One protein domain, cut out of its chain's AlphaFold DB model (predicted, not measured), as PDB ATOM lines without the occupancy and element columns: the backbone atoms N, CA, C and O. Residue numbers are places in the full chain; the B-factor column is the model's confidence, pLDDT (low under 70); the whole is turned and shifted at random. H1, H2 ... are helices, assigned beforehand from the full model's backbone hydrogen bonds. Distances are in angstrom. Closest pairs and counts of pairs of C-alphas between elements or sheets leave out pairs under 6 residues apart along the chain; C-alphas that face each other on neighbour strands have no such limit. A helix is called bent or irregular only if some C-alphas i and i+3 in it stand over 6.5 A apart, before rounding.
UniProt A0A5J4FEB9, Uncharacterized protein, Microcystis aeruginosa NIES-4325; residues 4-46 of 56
ATOM      1  N   LYS A   4     267.004 199.453 166.302       96.00
ATOM      2  CA  LYS A   4     266.234 198.345 165.730       96.00
ATOM      3  C   LYS A   4     265.978 197.237 166.758       96.00
ATOM      4  O   LYS A   4     264.837 196.829 166.932       96.00
ATOM      5  N   ASN A   5     267.003 196.827 167.508       95.50
ATOM      6  CA  ASN A   5     266.849 195.792 168.538       95.50
ATOM      7  C   ASN A   5     265.865 196.224 169.642       95.50
ATOM      8  O   ASN A   5     265.138 195.401 170.189       95.50
ATOM      9  N   LEU A   6     265.840 197.519 169.974       91.12
ATOM     10  CA  LEU A   6     264.901 198.091 170.941       91.12
ATOM     11  C   LEU A   6     263.455 198.083 170.435       91.12
ATOM     12  O   LEU A   6     262.541 197.773 171.197       91.12
ATOM     13  N   GLN A   7     263.253 198.409 169.159       92.44
ATOM     14  CA  GLN A   7     261.938 198.352 168.519       92.44
ATOM     15  C   GLN A   7     261.411 196.915 168.476       92.44
ATOM     16  O   GLN A   7     260.295 196.666 168.923       92.44
ATOM     17  N   GLU A   8     262.241 195.964 168.045       96.12
ATOM     18  CA  GLU A   8     261.890 194.540 168.001       96.12
ATOM     19  C   GLU A   8     261.546 193.995 169.392       96.12
ATOM     20  O   GLU A   8     260.546 193.295 169.560       96.12
ATOM     21  N   PHE A   9     262.321 194.367 170.416       92.81
ATOM     22  CA  PHE A   9     262.015 194.018 171.802       92.81
ATOM     23  C   PHE A   9     260.656 194.575 172.245       92.81
ATOM     24  O   PHE A   9     259.843 193.842 172.811       92.81
ATOM     25  N   ARG A  10     260.381 195.857 171.966       91.31
ATOM     26  CA  ARG A  10     259.110 196.494 172.335       91.31
ATOM     27  C   ARG A  10     257.927 195.819 171.647       91.31
ATOM     28  O   ARG A  10     256.921 195.555 172.300       91.31
ATOM     29  N   GLU A  11     258.041 195.508 170.360       93.44
ATOM     30  CA  GLU A  11     256.995 194.804 169.610       93.44
ATOM     31  C   GLU A  11     256.760 193.384 170.129       93.44
ATOM     32  O   GLU A  11     255.609 192.953 170.255       93.44
ATOM     33  N   ALA A  12     257.830 192.655 170.456       95.25
ATOM     34  CA  ALA A  12     257.734 191.326 171.045       95.25
ATOM     35  C   ALA A  12     257.024 191.376 172.405       95.25
ATOM     36  O   ALA A  12     256.076 190.625 172.626       95.25
ATOM     37  N   ALA A  13     257.409 192.311 173.278       92.06
ATOM     38  CA  ALA A  13     256.756 192.519 174.566       92.06
ATOM     39  C   ALA A  13     255.277 192.914 174.402       92.06
ATOM     40  O   ALA A  13     254.416 192.358 175.079       92.06
ATOM     41  N   TYR A  14     254.951 193.804 173.460       93.12
ATOM     42  CA  TYR A  14     253.576 194.254 173.209       93.12
ATOM     43  C   TYR A  14     252.613 193.103 172.878       93.12
ATOM     44  O   TYR A  14     251.458 193.116 173.303       93.12
ATOM     45  N   LYS A  15     253.093 192.077 172.163       93.81
ATOM     46  CA  LYS A  15     252.305 190.877 171.823       93.81
ATOM     47  C   LYS A  15     251.985 189.998 173.038       93.81
ATOM     48  O   LYS A  15     251.035 189.225 172.977       93.81
ATOM     49  N   LEU A  16     252.740 190.122 174.132       94.44
ATOM     50  CA  LEU A  16     252.600 189.295 175.336       94.44
ATOM     51  C   LEU A  16     251.696 189.918 176.415       94.44
ATOM     52  O   LEU A  16     251.244 189.216 177.311       94.44
ATOM     53  N   LEU A  17     251.403 191.222 176.341       88.31
ATOM     54  CA  LEU A  17     250.747 191.986 177.419       88.31
ATOM     55  C   LEU A  17     249.205 191.912 177.445       88.31
ATOM     56  O   LEU A  17     248.563 192.546 178.286       88.31
ATOM     57  N   GLY A  18     248.587 191.145 176.543       88.19
ATOM     58  CA  GLY A  18     247.136 190.924 176.526       88.19
ATOM     59  C   GLY A  18     246.305 192.206 176.344       88.19
ATOM     60  O   GLY A  18     246.709 193.143 175.655       88.19
ATOM     61  N   THR A  19     245.117 192.256 176.954       86.44
ATOM     62  CA  THR A  19     244.119 193.334 176.770       86.44
ATOM     63  C   THR A  19     244.579 194.703 177.294       86.44
ATOM     64  O   THR A  19     244.073 195.738 176.863       86.44
ATOM     65  N   GLY A  20     245.555 194.730 178.208       86.38
ATOM     66  CA  GLY A  20     246.091 195.952 178.820       86.38
ATOM     67  C   GLY A  20     247.347 196.513 178.149       86.38
ATOM     68  O   GLY A  20     247.918 197.471 178.665       86.38
ATOM     69  N   LYS A  21     247.795 195.930 177.031       90.19
ATOM     70  CA  LYS A  21     249.087 196.220 176.386       90.19
ATOM     71  C   LYS A  21     249.382 197.703 176.145       90.19
ATOM     72  O   LYS A  21     250.506 198.130 176.390       90.19
ATOM     73  N   ASP A  22     248.388 198.490 175.733       88.81
ATOM     74  CA  ASP A  22     248.561 199.929 175.491       88.81
ATOM     75  C   ASP A  22     248.826 200.680 176.794       88.81
ATOM     76  O   ASP A  22     249.791 201.426 176.902       88.81
ATOM     77  N   THR A  23     248.021 200.403 177.822       89.19
ATOM     78  CA  THR A  23     248.154 201.014 179.148       89.19
ATOM     79  C   THR A  23     249.491 200.661 179.791       89.19
ATOM     80  O   THR A  23     250.119 201.510 180.412       89.19
ATOM     81  N   VAL A  24     249.938 199.410 179.650       90.56
ATOM     82  CA  VAL A  24     251.215 198.956 180.216       90.56
ATOM     83  C   VAL A  24     252.397 199.612 179.503       90.56
ATOM     84  O   VAL A  24     253.345 200.025 180.166       90.56
ATOM     85  N   MET A  25     252.343 199.751 178.176       90.62
ATOM     86  CA  MET A  25     253.390 200.448 177.427       90.62
ATOM     87  C   MET A  25     253.427 201.948 177.735       90.62
ATOM     88  O   MET A  25     254.510 202.489 177.938       90.62
ATOM     89  N   ASP A  26     252.268 202.597 177.848       90.62
ATOM     90  CA  ASP A  26     252.176 204.000 178.263       90.62
ATOM     91  C   ASP A  26     252.705 204.200 179.694       90.62
ATOM     92  O   ASP A  26     253.415 205.167 179.972       90.62
ATOM     93  N   LEU A  27     252.417 203.264 180.608       91.06
ATOM     94  CA  LEU A  27     252.952 203.286 181.970       91.06
ATOM     95  C   LEU A  27     254.477 203.112 181.973       91.06
ATOM     96  O   LEU A  27     255.170 203.813 182.704       91.06
ATOM     97  N   MET A  28     255.009 202.203 181.154       91.31
ATOM     98  CA  MET A  28     256.451 201.990 181.024       91.31
ATOM     99  C   MET A  28     257.151 203.251 180.515       91.31
ATOM    100  O   MET A  28     258.154 203.668 181.091       91.31
ATOM    101  N   ASP A  29     256.590 203.898 179.493       90.94
ATOM    102  CA  ASP A  29     257.105 205.166 178.978       90.94
ATOM    103  C   ASP A  29     257.050 206.259 180.060       90.94
ATOM    104  O   ASP A  29     258.028 206.986 180.247       90.94
ATOM    105  N   ALA A  30     255.964 206.326 180.840       92.75
ATOM    106  CA  ALA A  30     255.835 207.249 181.964       92.75
ATOM    107  C   ALA A  30     256.884 206.996 183.061       92.75
ATOM    108  O   ALA A  30     257.461 207.955 183.570       92.75
ATOM    109  N   VAL A  31     257.188 205.735 183.396       93.00
ATOM    110  CA  VAL A  31     258.241 205.382 184.368       93.00
ATOM    111  C   VAL A  31     259.610 205.841 183.876       93.00
ATOM    112  O   VAL A  31     260.375 206.406 184.652       93.00
ATOM    113  N   LEU A  32     259.918 205.636 182.593       91.25
ATOM    114  CA  LEU A  32     261.230 205.964 182.026       91.25
ATOM    115  C   LEU A  32     261.538 207.467 182.035       91.25
ATOM    116  O   LEU A  32     262.706 207.847 182.102       91.25
ATOM    117  N   VAL A  33     260.511 208.318 181.966       91.19
ATOM    118  CA  VAL A  33     260.669 209.784 181.974       91.19
ATOM    119  C   VAL A  33     260.455 210.417 183.350       91.19
ATOM    120  O   VAL A  33     260.727 211.603 183.528       91.19
ATOM    121  N   THR A  34     259.973 209.649 184.330       91.56
ATOM    122  CA  THR A  34     259.672 210.152 185.674       91.56
ATOM    123  C   THR A  34     260.840 209.883 186.617       91.56
ATOM    124  O   THR A  34     261.199 208.740 186.880       91.56
ATOM    125  N   ARG A  35     261.429 210.950 187.173       90.56
ATOM    126  CA  ARG A  35     262.598 210.852 188.067       90.56
ATOM    127  C   ARG A  35     262.315 210.063 189.352       90.56
ATOM    128  O   ARG A  35     263.205 209.385 189.858       90.56
ATOM    129  N   SER A  36     261.113 210.197 189.901       89.56
ATOM    130  CA  SER A  36     260.678 209.541 191.134       89.56
ATOM    131  C   SER A  36     259.180 209.303 191.082       89.56
ATOM    132  O   SER A  36     258.438 210.212 190.726       89.56
ATOM    133  N   VAL A  37     258.748 208.101 191.449       89.19
ATOM    134  CA  VAL A  37     257.343 207.695 191.391       89.19
ATOM    135  C   VAL A  37     256.841 207.458 192.805       89.19
ATOM    136  O   VAL A  37     257.419 206.645 193.528       89.19
ATOM    137  N   HIS A  38     255.758 208.129 193.191       87.50
ATOM    138  CA  HIS A  38     255.105 207.909 194.479       87.50
ATOM    139  C   HIS A  38     253.928 206.934 194.367       87.50
ATOM    140  O   HIS A  38     253.590 206.262 195.340       87.50
ATOM    141  N   SER A  39     253.311 206.818 193.185       88.75
ATOM    142  CA  SER A  39     252.267 205.822 192.914       88.75
ATOM    143  C   SER A  39     252.076 205.544 191.420       88.75
ATOM    144  O   SER A  39     252.446 206.348 190.568       88.75
ATOM    145  N   PHE A  40     251.415 204.433 191.080       85.31
ATOM    146  CA  PHE A  40     251.018 204.163 189.691       85.31
ATOM    147  C   PHE A  40     249.965 205.145 189.160       85.31
ATOM    148  O   PHE A  40     249.958 205.436 187.968       85.31
ATOM    149  N   ALA A  41     249.106 205.686 190.028       87.94
ATOM    150  CA  ALA A  41     248.105 206.676 189.631       87.94
ATOM    151  C   ALA A  41     248.753 207.988 189.156       87.94
ATOM    152  O   ALA A  41     248.284 208.598 188.200       87.94
ATOM    153  N   GLU A  42     249.866 208.382 189.778       89.12
ATOM    154  CA  GLU A  42     250.665 209.539 189.359       89.12
ATOM    155  C   GLU A  42     251.204 209.368 187.931       89.12
ATOM    156  O   GLU A  42     251.149 210.294 187.125       89.12
ATOM    157  N   LEU A  43     251.645 208.159 187.571       90.19
ATOM    158  CA  LEU A  43     252.143 207.863 186.225       90.19
ATOM    159  C   LEU A  43     251.060 207.981 185.151       90.19
ATOM    160  O   LEU A  43     251.354 208.407 184.036       90.19
ATOM    161  N   SER A  44     249.807 207.662 185.483       86.62
ATOM    162  CA  SER A  44     248.668 207.860 184.578       86.62
ATOM    163  C   SER A  44     248.377 209.338 184.281       86.62
ATOM    164  O   SER A  44     247.652 209.628 183.334       86.62
ATOM    165  N   MET A  45     248.942 210.268 185.062       86.38
ATOM    166  CA  MET A  45     248.854 211.718 184.837       86.38
ATOM    167  C   MET A  45     250.044 212.276 184.042       86.38
ATOM    168  O   MET A  45     250.086 213.474 183.758       86.38
ATOM    169  N   SER A  46     251.022 211.438 183.688       87.06
ATOM    170  CA  SER A  46     252.203 211.864 182.940       87.06
ATOM    171  C   SER A  46     251.828 212.337 181.527       87.06
ATOM    172  O   SER A  46     251.012 211.690 180.870       87.06
TER     173      SER A  46
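This is residues 4 to 46 of the 56 residues of an uncharacterized protein of Microcystis aeruginosa NIES-4325 (UniProt A0A5J4FEB9). The longest helix, H2, and the helix before it, H1, make an open V, meeting near residues 14 to 15 of H1 and 21 to 25 of H2; after H2 the backbone folds back through residues 34 to 39 and brings the short helix H3 near H2, on the side away from H1. Residues 4 to 9 of H1 stick out free at the open end of the V. The printed part has 43 residues, with three named helices in the order H1, H2, H3 and no named strand, and its class is all helix. The whole is only just loose, close to compact, with a radius of gyration of the C-alphas of 11.5 A, and its outline is flat, spanning 30 by 24 by 11 A.

Begin with H2, residues 18 to 33, and look for its kink of 27 degrees near residue 25. H2 is irregular, with C-alphas 19 and 22 standing 8.1 A apart, and its line is a rough one. Go back to H1, residues 4 to 16, which touches H2 with residues 14 to 15 alone, while H2 touches H1 with residues 21 to 25 alone. Their closest C-alphas, those of Tyr 14 and Lys 21, are 5.8 A apart. The two helices form a helical hairpin, running opposite ways at a steep tilt of 42 degrees. Now go on to H3, residues 40 to 43, which H2 only just touches, with 3 pairs of C-alphas within 8 A and with residues 27 to 31 of H2 alone. The closest C-alphas here are those of Ala 30 and Leu 43, 5.7 A apart. H1 and H3 are apart. In the backbones, 8 of 9 O i to N i+4 pairs in H1 and 10 of 12 in H2 are within hydrogen-bond range, and H3 is too short for such a pair.

Find C-alpha 18 at (247.136, 190.924, 176.526); from there H2 runs 23.8 A to C-alpha 33 at (260.669, 209.784, 181.974). H1 starts at C-alpha 4, at (266.234, 198.345, 165.730), and runs 19.0 A to C-alpha 16. H3, with four residues, measures 5.2 A and ends at C-alpha 43, at (252.143, 207.863, 186.225).

The two C-alphas farthest apart are those of Lys 4 and His 38, at 32.3 A. The printed part, residues 4 to 46, has no cut. The link from H1 to H2 is tight, with 1 residue, and the link from H2 to H3 is short, with 6 residues. The mean pLDDT of the printed part is 90.7, and no printed residue is under 70.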